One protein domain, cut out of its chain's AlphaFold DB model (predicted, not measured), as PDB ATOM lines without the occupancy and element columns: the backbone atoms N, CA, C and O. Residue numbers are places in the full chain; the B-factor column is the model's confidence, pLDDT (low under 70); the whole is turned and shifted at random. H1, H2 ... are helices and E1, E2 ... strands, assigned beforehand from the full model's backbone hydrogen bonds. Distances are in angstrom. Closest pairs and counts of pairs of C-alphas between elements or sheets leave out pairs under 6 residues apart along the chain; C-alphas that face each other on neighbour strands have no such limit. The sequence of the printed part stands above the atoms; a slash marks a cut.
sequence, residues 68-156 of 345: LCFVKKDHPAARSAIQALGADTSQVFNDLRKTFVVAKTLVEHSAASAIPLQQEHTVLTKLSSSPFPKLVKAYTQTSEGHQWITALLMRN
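What this domain is: This is residues 68 to 156 of the 345 residues of an uncharacterized protein of Massariosphaeria phaeospora (UniProt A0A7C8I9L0). Helix H3 covers one face of a three-stranded antiparallel sheet, E1 E3 E2; H1 and H2 form a corner that grazes it. The 89 printed residues include H1 H2 E1 H3 E2 E3, class mixed. The whole is compact, radius of gyration of the C-alphas 13.1 A, spanning 35 by 35 by 20 A.

Where its parts are: E3, residues 146 to 155, ends at C-alpha (264.160, 356.320, 342.567); E2 is 135 to 143, E1 101 to 105. H3 is 111 to 124, H2 89 to 98, H1 76 to 84, beginning at C-alpha (254.324, 338.762, 329.291).

How they stand to each other: E3 neighbours E1, N 102 to O 154 2.8 A, and E2 in a hairpin, N 139 to O 151 2.8 A. H3 is over E3 and E2, closest C-alphas Gln 118 and Ile 149, 5.8 A. E1, H3, E2 form a split strand-helix-strand unit, crossover right-handed. Every O i to N i+4 pair is within hydrogen-bond range in H1 and H2, 7 of 10 in H3.

The domain as a whole: The printed part has no cut; residues 68 to 100 and 107 are under pLDDT 70.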
ATOM      1  N   LEU A  68     265.026 342.278 331.784       38.78
ATOM      2  CA  LEU A  68     264.455 343.491 332.386       38.78
ATOM      3  C   LEU A  68     263.116 343.827 331.722       38.78
ATOM      4  O   LEU A  68     262.971 343.811 330.499       38.78
ATOM      5  N   CYS A  69     262.122 344.106 332.560       31.86
ATOM      6  CA  CYS A  69     260.751 344.383 332.165       31.86
ATOM      7  C   CYS A  69     260.533 345.883 331.940       31.86
ATOM      8  O   CYS A  69     260.145 346.595 332.862       31.86
ATOM      9  N   PHE A  70     260.658 346.343 330.693       37.12
ATOM     10  CA  PHE A  70     259.820 347.449 330.232       37.12
ATOM     11  C   PHE A  70     258.450 346.879 329.947       37.12
ATOM     12  O   PHE A  70     258.276 346.033 329.064       37.12
ATOM     13  N   VAL A  71     257.452 347.346 330.682       34.09
ATOM     14  CA  VAL A  71     256.090 347.002 330.328       34.09
ATOM     15  C   VAL A  71     255.676 347.930 329.200       34.09
ATOM     16  O   VAL A  71     254.995 348.937 329.371       34.09
ATOM     17  N   LYS A  72     255.966 347.481 327.979       32.78
ATOM     18  CA  LYS A  72     254.869 347.468 327.016       32.78
ATOM     19  C   LYS A  72     253.710 346.833 327.782       32.78
ATOM     20  O   LYS A  72     253.912 345.739 328.301       32.78
ATOM     21  N   LYS A  73     252.555 347.496 327.920       38.41
ATOM     22  CA  LYS A  73     251.376 346.994 328.670       38.41
ATOM     23  C   LYS A  73     251.054 345.513 328.372       38.41
ATOM     24  O   LYS A  73     250.383 344.843 329.154       38.41
ATOM     25  N   ASP A  74     251.580 344.999 327.261       39.88
ATOM     26  CA  ASP A  74     251.394 343.669 326.705       39.88
ATOM     27  C   ASP A  74     252.637 342.747 326.752       39.88
ATOM     28  O   ASP A  74     252.597 341.675 326.153       39.88
ATOM     29  N   HIS A  75     253.737 343.099 327.439       40.50
ATOM     30  CA  HIS A  75     254.902 342.209 327.582       40.50
ATOM     31  C   HIS A  75     254.655 341.140 328.674       40.50
ATOM     32  O   HIS A  75     254.425 341.507 329.832       40.50
ATOM     33  N   PRO A  76     254.724 339.829 328.365       43.38
ATOM     34  CA  PRO A  76     254.324 338.762 329.291       43.38
ATOM     35  C   PRO A  76     255.112 338.734 330.605       43.38
ATOM     36  O   PRO A  76     254.504 338.682 331.665       43.38
ATOM     37  N   ALA A  77     256.445 338.857 330.563       43.47
ATOM     38  CA  ALA A  77     257.281 338.823 331.772       43.47
ATOM     39  C   ALA A  77     256.994 339.997 332.722       43.47
ATOM     40  O   ALA A  77     257.055 339.857 333.938       43.47
ATOM     41  N   ALA A  78     256.611 341.142 332.159       44.94
ATOM     42  CA  ALA A  78     256.297 342.343 332.908       44.94
ATOM     43  C   ALA A  78     254.899 342.273 333.535       44.94
ATOM     44  O   ALA A  78     254.710 342.693 334.673       44.94
ATOM     45  N   ARG A  79     253.931 341.676 332.823       50.06
ATOM     46  CA  ARG A  79     252.635 341.311 333.408       50.06
ATOM     47  C   ARG A  79     252.799 340.286 334.520       50.06
ATOM     48  O   ARG A  79     252.189 340.485 335.559       50.06
ATOM     49  N   SER A  80     253.637 339.265 334.345       49.31
ATOM     50  CA  SER A  80     253.914 338.272 335.389       49.31
ATOM     51  C   SER A  80     254.614 338.888 336.599       49.31
ATOM     52  O   SER A  80     254.199 338.624 337.718       49.31
ATOM     53  N   ALA A  81     255.608 339.761 336.393       49.59
ATOM     54  CA  ALA A  81     256.277 340.475 337.479       49.59
ATOM     55  C   ALA A  81     255.299 341.379 338.242       49.59
ATOM     56  O   ALA A  81     255.265 341.323 339.461       49.59
ATOM     57  N   ILE A  82     254.445 342.142 337.546       50.50
ATOM     58  CA  ILE A  82     253.431 343.000 338.185       50.50
ATOM     59  C   ILE A  82     252.298 342.183 338.824       50.50
ATOM     60  O   ILE A  82     251.827 342.543 339.898       50.50
ATOM     61  N   GLN A  83     251.879 341.067 338.225       54.72
ATOM     62  CA  GLN A  83     250.938 340.130 338.848       54.72
ATOM     63  C   GLN A  83     251.533 339.515 340.120       54.72
ATOM     64  O   GLN A  83     250.822 339.380 341.112       54.72
ATOM     65  N   ALA A  84     252.837 339.231 340.128       49.16
ATOM     66  CA  ALA A  84     253.568 338.767 341.303       49.16
ATOM     67  C   ALA A  84     253.712 339.846 342.398       49.16
ATOM     68  O   ALA A  84     253.941 339.512 343.558       49.16
ATOM     69  N   LEU A  85     253.513 341.133 342.075       46.62
ATOM     70  CA  LEU A  85     253.440 342.207 343.079       46.62
ATOM     71  C   LEU A  85     252.123 342.202 343.868       46.62
ATOM     72  O   LEU A  85     252.024 342.931 344.854       46.62
ATOM     73  N   GLY A  86     251.101 341.448 343.437       50.47
ATOM     74  CA  GLY A  86     249.785 341.403 344.088       50.47
ATOM     75  C   GLY A  86     249.040 342.748 344.123       50.47
ATOM     76  O   GLY A  86     248.029 342.877 344.810       50.47
ATOM     77  N   ALA A  87     249.540 343.756 343.406       57.00
ATOM     78  CA  ALA A  87     249.004 345.109 343.367       57.00
ATOM     79  C   ALA A  87     248.114 345.318 342.136       57.00
ATOM     80  O   ALA A  87     248.266 344.638 341.119       57.00
ATOM     81  N   ASP A  88     247.214 346.307 342.196       63.31
ATOM     82  CA  ASP A  88     246.516 346.770 340.997       63.31
ATOM     83  C   ASP A  88     247.552 347.247 339.972       63.31
ATOM     84  O   ASP A  88     248.206 348.281 340.144       63.31
ATOM     85  N   THR A  89     247.687 346.471 338.894       57.41
ATOM     86  CA  THR A  89     248.556 346.751 337.747       57.41
ATOM     87  C   THR A  89     248.474 348.211 337.293       57.41
ATOM     88  O   THR A  89     249.506 348.818 337.009       57.41
ATOM     89  N   SER A  90     247.279 348.809 337.290       58.34
ATOM     90  CA  SER A  90     247.047 350.189 336.846       58.34
ATOM     91  C   SER A  90     247.711 351.216 337.765       58.34
ATOM     92  O   SER A  90     248.245 352.220 337.290       58.34
ATOM     93  N   GLN A  91     247.726 350.956 339.074       61.19
ATOM     94  CA  GLN A  91     248.375 351.824 340.053       61.19
ATOM     95  C   GLN A  91     249.898 351.731 339.956       61.19
ATOM     96  O   GLN A  91     250.563 352.765 339.960       61.19
ATOM     97  N   VAL A  92     250.448 350.520 339.798       56.62
ATOM     98  CA  VAL A  92     251.893 350.325 339.582       56.62
ATOM     99  C   VAL A  92     252.336 351.097 338.339       56.62
ATOM    100  O   VAL A  92     253.305 351.845 338.400       56.62
ATOM    101  N   PHE A  93     251.579 351.018 337.241       59.25
ATOM    102  CA  PHE A  93     251.864 351.798 336.033       59.25
ATOM    103  C   PHE A  93     251.826 353.305 336.234       59.25
ATOM    104  O   PHE A  93     252.683 354.009 335.706       59.25
ATOM    105  N   ASN A  94     250.842 353.808 336.973       60.75
ATOM    106  CA  ASN A  94     250.751 355.235 337.257       60.75
ATOM    107  C   ASN A  94     251.916 355.724 338.125       60.75
ATOM    108  O   ASN A  94     252.398 356.835 337.904       60.75
ATOM    109  N   ASP A  95     252.385 354.904 339.068       53.88
ATOM    110  CA  ASP A  95     253.556 355.209 339.892       53.88
ATOM    111  C   ASP A  95     254.843 355.199 339.028       53.88
ATOM    112  O   ASP A  95     255.645 356.130 339.122       53.88
ATOM    113  N   LEU A  96     254.995 354.221 338.118       55.00
ATOM    114  CA  LEU A  96     256.122 354.114 337.169       55.00
ATOM    115  C   LEU A  96     256.167 355.259 336.137       55.00
ATOM    116  O   LEU A  96     257.245 355.662 335.714       55.00
ATOM    117  N   ARG A  97     255.011 355.781 335.706       55.50
ATOM    118  CA  ARG A  97     254.920 356.861 334.701       55.50
ATOM    119  C   ARG A  97     255.324 358.230 335.230       55.50
ATOM    120  O   ARG A  97     255.741 359.081 334.463       55.50
ATOM    121  N   LYS A  98     255.147 358.478 336.528       54.25
ATOM    122  CA  LYS A  98     255.383 359.807 337.119       54.25
ATOM    123  C   LYS A  98     256.831 360.019 337.550       54.25
ATOM    124  O   LYS A  98     257.222 361.152 337.806       54.25
ATOM    125  N   THR A  99     257.596 358.937 337.693       57.62
ATOM    126  CA  THR A  99     258.962 358.972 338.218       57.62
ATOM    127  C   THR A  99     259.762 357.827 337.607       57.62
ATOM    128  O   THR A  99     259.323 356.683 337.681       57.62
ATOM    129  N   PHE A 100     260.956 358.098 337.071       68.12
ATOM    130  CA  PHE A 100     261.890 357.026 336.719       68.12
ATOM    131  C   PHE A 100     262.288 356.275 337.990       68.12
ATOM    132  O   PHE A 100     262.922 356.833 338.891       68.12
ATOM    133  N   VAL A 101     261.874 355.014 338.078       73.81
ATOM    134  CA  VAL A 101     262.128 354.145 339.228       73.81
ATOM    135  C   VAL A 101     262.723 352.818 338.783       73.81
ATOM    136  O   VAL A 101     262.475 352.346 337.677       73.81
ATOM    137  N   VAL A 102     263.490 352.213 339.682       78.50
ATOM    138  CA  VAL A 102     264.048 350.869 339.551       78.50
ATOM    139  C   VAL A 102     263.268 349.941 340.469       78.50
ATOM    140  O   VAL A 102     263.044 350.263 341.637       78.50
ATOM    141  N   ALA A 103     262.851 348.794 339.937       79.88
ATOM    142  CA  ALA A 103     262.185 347.747 340.697       79.88
ATOM    143  C   ALA A 103     263.160 346.599 340.976       79.88
ATOM    144  O   ALA A 103     263.634 345.958 340.039       79.88
ATOM    145  N   LYS A 104     263.425 346.310 342.252       84.31
ATOM    146  CA  LYS A 104     264.135 345.097 342.679       84.31
ATOM    147  C   LYS A 104     263.109 344.084 343.162       84.31
ATOM    148  O   LYS A 104     262.362 344.383 344.090       84.31
ATOM    149  N   THR A 105     263.038 342.922 342.518       79.62
ATOM    150  CA  THR A 105     262.012 341.897 342.770       79.62
ATOM    151  C   THR A 105     262.642 340.551 343.104       79.62
ATOM    152  O   THR A 105     263.771 340.268 342.707       79.62
ATOM    153  N   LEU A 106     261.890 339.687 343.782       73.75
ATOM    154  CA  LEU A 106     262.272 338.284 343.945       73.75
ATOM    155  C   LEU A 106     262.019 337.502 342.652       73.75
ATOM    156  O   LEU A 106     260.993 337.690 342.003       73.75
ATOM    157  N   VAL A 107     262.945 336.611 342.294       69.25
ATOM    158  CA  VAL A 107     262.733 335.624 341.217       69.25
ATOM    159  C   VAL A 107     261.981 334.404 341.754       69.25
ATOM    160  O   VAL A 107     261.111 333.859 341.085       69.25
ATOM    161  N   GLU A 108     262.293 334.000 342.987       73.62
ATOM    162  CA  GLU A 108     261.651 332.889 343.684       73.62
ATOM    163  C   GLU A 108     260.916 333.401 344.925       73.62
ATOM    164  O   GLU A 108     261.497 334.085 345.773       73.62
ATOM    165  N   HIS A 109     259.640 333.038 345.047       70.62
ATOM    166  CA  HIS A 109     258.766 333.438 346.148       70.62
ATOM    167  C   HIS A 109     258.882 332.459 347.324       70.62
ATOM    168  O   HIS A 109     257.960 331.697 347.606       70.62
ATOM    169  N   SER A 110     260.027 332.478 348.008       76.62
ATOM    170  CA  SER A 110     260.242 331.735 349.251       76.62
ATOM    171  C   SER A 110     260.560 332.692 350.401       76.62
ATOM    172  O   SER A 110     261.084 333.788 350.193       76.62
ATOM    173  N   ALA A 111     260.280 332.270 351.635       76.06
ATOM    174  CA  ALA A 111     260.614 333.063 352.815       76.06
ATOM    175  C   ALA A 111     262.127 333.339 352.912       76.06
ATOM    176  O   ALA A 111     262.528 334.440 353.274       76.06
ATOM    177  N   ALA A 112     262.971 332.369 352.537       80.38
ATOM    178  CA  ALA A 112     264.424 332.516 352.581       80.38
ATOM    179  C   ALA A 112     264.939 333.533 351.550       80.38
ATOM    180  O   ALA A 112     265.782 334.368 351.877       80.38
ATOM    181  N   SER A 113     264.404 333.511 350.326       78.12
ATOM    182  CA  SER A 113     264.776 334.469 349.278       78.12
ATOM    183  C   SER A 113     264.259 335.886 349.551       78.12
ATOM    184  O   SER A 113     264.848 336.840 349.050       78.12
ATOM    185  N   ALA A 114     263.228 336.049 350.387       83.56
ATOM    186  CA  ALA A 114     262.727 337.358 350.806       83.56
ATOM    187  C   ALA A 114     263.608 338.064 351.856       83.56
ATOM    188  O   ALA A 114     263.500 339.283 351.998       83.56
ATOM    189  N   ILE A 115     264.482 337.343 352.576       87.44
ATOM    190  CA  ILE A 115     265.286 337.912 353.676       87.44
ATOM    191  C   ILE A 115     266.163 339.087 353.210       87.44
ATOM    192  O   ILE A 115     266.029 340.157 353.808       87.44
ATOM    193  N   PRO A 116     266.986 338.971 352.144       88.56
ATOM    194  CA  PRO A 116     267.819 340.089 351.699       88.56
ATOM    195  C   PRO A 116     266.991 341.313 351.299       88.56
ATOM    196  O   PRO A 116     267.317 342.442 351.649       88.56
ATOM    197  N   LEU A 117     265.856 341.097 350.629       87.38
ATOM    198  CA  LEU A 117     264.981 342.188 350.202       87.38
ATOM    199  C   LEU A 117     264.284 342.866 351.396       87.38
ATOM    200  O   LEU A 117     264.091 344.081 351.407       87.38
ATOM    201  N   GLN A 118     263.948 342.098 352.435       90.94
ATOM    202  CA  GLN A 118     263.425 342.614 353.701       90.94
ATOM    203  C   GLN A 118     264.483 343.410 354.484       90.94
ATOM    204  O   GLN A 118     264.161 344.432 355.103       90.94
ATOM    205  N   GLN A 119     265.739 342.957 354.467       91.19
ATOM    206  CA  GLN A 119     266.868 343.668 355.072       91.19
ATOM    207  C   GLN A 119     267.106 344.998 354.358       91.19
ATOM    208  O   GLN A 119     267.104 346.048 355.002       91.19
ATOM    209  N   GLU A 120     267.180 344.970 353.030       93.75
ATOM    210  CA  GLU A 120     267.337 346.164 352.204       93.75
ATOM    211  C   GLU A 120     266.190 347.157 352.409       93.75
ATOM    212  O   GLU A 120     266.440 348.337 352.632       93.75
ATOM    213  N   HIS A 121     264.936 346.692 352.457       93.62
ATOM    214  CA  HIS A 121     263.791 347.533 352.818       93.62
ATOM    215  C   HIS A 121     263.997 348.250 354.164       93.62
ATOM    216  O   HIS A 121     263.777 349.456 354.298       93.62
ATOM    217  N   THR A 122     264.437 347.504 355.178       92.75
ATOM    218  CA  THR A 122     264.642 348.028 356.535       92.75
ATOM    219  C   THR A 122     265.743 349.087 356.575       92.75
ATOM    220  O   THR A 122     265.653 350.039 357.350       92.75
ATOM    221  N   VAL A 123     266.774 348.945 355.744       93.06
ATOM    222  CA  VAL A 123     267.846 349.936 355.628       93.06
ATOM    223  C   VAL A 123     267.376 351.147 354.822       93.06
ATOM    224  O   VAL A 123     267.445 352.268 355.319       93.06
ATOM    225  N   LEU A 124     266.810 350.942 353.634       93.31
ATOM    226  CA  LEU A 124     266.400 352.025 352.735       93.31
ATOM    227  C   LEU A 124     265.264 352.896 353.293       93.31
ATOM    228  O   LEU A 124     265.151 354.061 352.930       93.31
ATOM    229  N   THR A 125     264.438 352.382 354.209       93.06
ATOM    230  CA  THR A 125     263.454 353.218 354.929       93.06
ATOM    231  C   THR A 125     264.109 354.245 355.858       93.06
ATOM    232  O   THR A 125     263.496 355.270 356.156       93.06
ATOM    233  N   LYS A 126     265.350 354.001 356.302       91.38
ATOM    234  CA  LYS A 126     266.149 354.929 357.122       91.38
ATOM    235  C   LYS A 126     266.993 355.878 356.267       91.38
ATOM    236  O   LYS A 126     267.238 357.010 356.679       91.38
ATOM    237  N   LEU A 127     267.416 355.427 355.086       90.38
ATOM    238  CA  LEU A 127     268.231 356.197 354.145       90.38
ATOM    239  C   LEU A 127     267.322 357.038 353.236       90.38
ATOM    240  O   LEU A 127     266.944 356.629 352.143       90.38
ATOM    241  N   SER A 128     266.911 358.216 353.711       77.50
ATOM    242  CA  SER A 128     265.997 359.097 352.957       77.50
ATOM    243  C   SER A 128     266.695 360.219 352.175       77.50
ATOM    244  O   SER A 128     266.045 360.915 351.388       77.50
ATOM    245  N   SER A 129     268.006 360.383 352.363       78.31
ATOM    246  CA  SER A 129     268.825 361.444 351.776       78.31
ATOM    247  C   SER A 129     269.799 360.922 350.717       78.31
ATOM    248  O   SER A 129     270.293 359.798 350.778       78.31
ATOM    249  N   SER A 130     270.110 361.799 349.756       75.25
ATOM    250  CA  SER A 130     271.296 361.655 348.905       75.25
ATOM    251  C   SER A 130     272.537 361.516 349.799       75.25
ATOM    252  O   SER A 130     272.618 362.244 350.792       75.25
ATOM    253  N   PRO A 131     273.496 360.636 349.468       84.69
ATOM    254  CA  PRO A 131     273.680 359.954 348.178       84.69
ATOM    255  C   PRO A 131     273.083 358.539 348.070       84.69
ATOM    256  O   PRO A 131     273.405 357.821 347.127       84.69
ATOM    257  N   PHE A 132     272.215 358.112 348.988       91.75
ATOM    258  CA  PHE A 132     271.650 356.759 348.955       91.75
ATOM    259  C   PHE A 132     270.401 356.650 348.057       91.75
ATOM    260  O   PHE A 132     269.685 357.640 347.860       91.75
ATOM    261  N   PRO A 133     270.085 355.449 347.528       88.81
ATOM    262  CA  PRO A 133     268.854 355.199 346.791       88.81
ATOM    263  C   PRO A 133     267.626 355.549 347.621       88.81
ATOM    264  O   PRO A 133     267.399 355.012 348.703       88.81
ATOM    265  N   LYS A 134     266.777 356.423 347.083       90.00
ATOM    266  CA  LYS A 134     265.524 356.779 347.747       90.00
ATOM    267  C   LYS A 134     264.481 355.694 347.510       90.00
ATOM    268  O   LYS A 134     264.022 355.526 346.378       90.00
ATOM    269  N   LEU A 135     264.041 355.023 348.571       91.50
ATOM    270  CA  LEU A 135     262.879 354.139 348.508       91.50
ATOM    271  C   LEU A 135     261.616 354.953 348.191       91.50
ATOM    272  O   LEU A 135     261.281 355.913 348.884       91.50
ATOM    273  N   VAL A 136     260.914 354.565 347.131       87.75
ATOM    274  CA  VAL A 136     259.621 355.142 346.739       87.75
ATOM    275  C   VAL A 136     258.493 354.338 347.364       87.75
ATOM    276  O   VAL A 136     257.571 354.907 347.946       87.75
ATOM    277  N   LYS A 137     258.553 353.011 347.226       87.56
ATOM    278  CA  LYS A 137     257.488 352.110 347.670       87.56
ATOM    279  C   LYS A 137     258.011 350.692 347.825       87.56
ATOM    280  O   LYS A 137     258.875 350.268 347.068       87.56
ATOM    281  N   ALA A 138     257.433 349.945 348.753       89.31
ATOM    282  CA  ALA A 138     257.635 348.510 348.857       89.31
ATOM    283  C   ALA A 138     256.318 347.774 348.607       89.31
ATOM    284  O   ALA A 138     255.251 348.244 349.010       89.31
ATOM    285  N   TYR A 139     256.402 346.630 347.937       84.94
ATOM    286  CA  TYR A 139     255.282 345.721 347.738       84.94
ATOM    287  C   TYR A 139     255.462 344.503 348.619       84.94
ATOM    288  O   TYR A 139     256.567 343.980 348.765       84.94
ATOM    289  N   THR A 140     254.354 344.056 349.191       85.69
ATOM    290  CA  THR A 140     254.317 342.899 350.071       85.69
ATOM    291  C   THR A 140     253.277 341.911 349.598       85.69
ATOM    292  O   THR A 140     252.192 342.319 349.183       85.69
ATOM    293  N   GLN A 141     253.559 340.629 349.773       80.56
ATOM    294  CA  GLN A 141     252.589 339.561 349.590       80.56
ATOM    295  C   GLN A 141     252.349 338.864 350.926       80.56
ATOM    296  O   GLN A 141     253.293 338.602 351.674       80.56
ATOM    297  N   THR A 142     251.086 338.553 351.208       80.06
ATOM    298  CA  THR A 142     250.706 337.726 352.353       80.06
ATOM    299  C   THR A 142     250.452 336.300 351.881       80.06
ATOM    300  O   THR A 142     249.605 336.080 351.018       80.06
ATOM    301  N   SER A 143     251.170 335.333 352.447       76.94
ATOM    302  CA  SER A 143     250.944 333.901 352.231       76.94
ATOM    303  C   SER A 143     251.034 333.184 353.569       76.94
ATOM    304  O   SER A 143     251.934 333.475 354.353       76.94
ATOM    305  N   GLU A 144     250.091 332.283 353.848       79.25
ATOM    306  CA  GLU A 144     250.064 331.485 355.087       79.25
ATOM    307  C   GLU A 144     250.121 332.332 356.377       79.25
ATOM    308  O   GLU A 144     250.690 331.932 357.385       79.25
ATOM    309  N   GLY A 145     249.537 333.535 356.350       80.81
ATOM    310  CA  GLY A 145     249.528 334.453 357.496       80.81
ATOM    311  C   GLY A 145     250.818 335.257 357.691       80.81
ATOM    312  O   GLY A 145     250.872 336.104 358.580       80.81
ATOM    313  N   HIS A 146     251.825 335.064 356.842       77.38
ATOM    314  CA  HIS A 146     253.066 335.828 356.862       77.38
ATOM    315  C   HIS A 146     253.104 336.849 355.725       77.38
ATOM    316  O   HIS A 146     252.730 336.542 354.594       77.38
ATOM    317  N   GLN A 147     253.560 338.066 356.027       82.56
ATOM    318  CA  GLN A 147     253.744 339.141 355.055       82.56
ATOM    319  C   GLN A 147     255.233 339.303 354.754       82.56
ATOM    320  O   GLN A 147     256.028 339.529 355.667       82.56
ATOM    321  N   TRP A 148     255.599 339.220 353.478       84.00
ATOM    322  CA  TRP A 148     256.984 339.364 353.022       84.00
ATOM    323  C   TRP A 148     257.067 340.412 351.922       84.00
ATOM    324  O   TRP A 148     256.134 340.552 351.128       84.00
ATOM    325  N   ILE A 149     258.188 341.128 351.853       85.88
ATOM    326  CA  ILE A 149     258.472 342.072 350.767       85.88
ATOM    327  C   ILE A 149     258.768 341.281 349.487       85.88
ATOM    328  O   ILE A 149     259.651 340.427 349.471       85.88
ATOM    329  N   THR A 150     258.036 341.570 348.412       80.94
ATOM    330  CA  THR A 150     258.214 340.943 347.090       80.94
ATOM    331  C   THR A 150     258.903 341.860 346.093       80.94
ATOM    332  O   THR A 150     259.526 341.375 345.144       80.94
ATOM    333  N   ALA A 151     258.825 343.176 346.316       83.69
ATOM    334  CA  ALA A 151     259.559 344.148 345.527       83.69
ATOM    335  C   ALA A 151     259.818 345.466 346.249       83.69
ATOM    336  O   ALA A 151     259.019 345.914 347.075       83.69
ATOM    337  N   LEU A 152     260.890 346.133 345.831       85.12
ATOM    338  CA  LEU A 152     261.240 347.497 346.206       85.12
ATOM    339  C   LEU A 152     261.275 348.375 344.961       85.12
ATOM    340  O   LEU A 152     262.002 348.078 344.015       85.12
ATOM    341  N   LEU A 153     260.503 349.460 344.971       85.19
ATOM    342  CA  LEU A 153     260.628 350.552 344.015       85.19
ATOM    343  C   LEU A 153     261.498 351.640 344.617       85.19
ATOM    344  O   LEU A 153     261.155 352.221 345.648       85.19
ATOM    345  N   MET A 154     262.588 351.949 343.936       86.88
ATOM    346  CA  MET A 154     263.537 352.988 344.316       86.88
ATOM    347  C   MET A 154     263.598 354.037 343.218       86.88
ATOM    348  O   MET A 154     263.384 353.727 342.048       86.88
ATOM    349  N   ARG A 155     263.895 355.287 343.569       83.69
ATOM    350  CA  ARG A 155     264.160 356.320 342.567       83.69
ATOM    351  C   ARG A 155     265.373 355.897 341.739       83.69
ATOM    352  O   ARG A 155     266.386 355.498 342.306       83.69
ATOM    353  N   ASN A 156     265.258 355.993 340.418       78.56
ATOM    354  CA  ASN A 156     266.389 355.749 339.540       78.56
ATOM    355  C   ASN A 156     267.478 356.799 339.789       78.56
ATOM    356  O   ASN A 156     267.170 357.991 339.896       78.56
TER     357      ASN A 156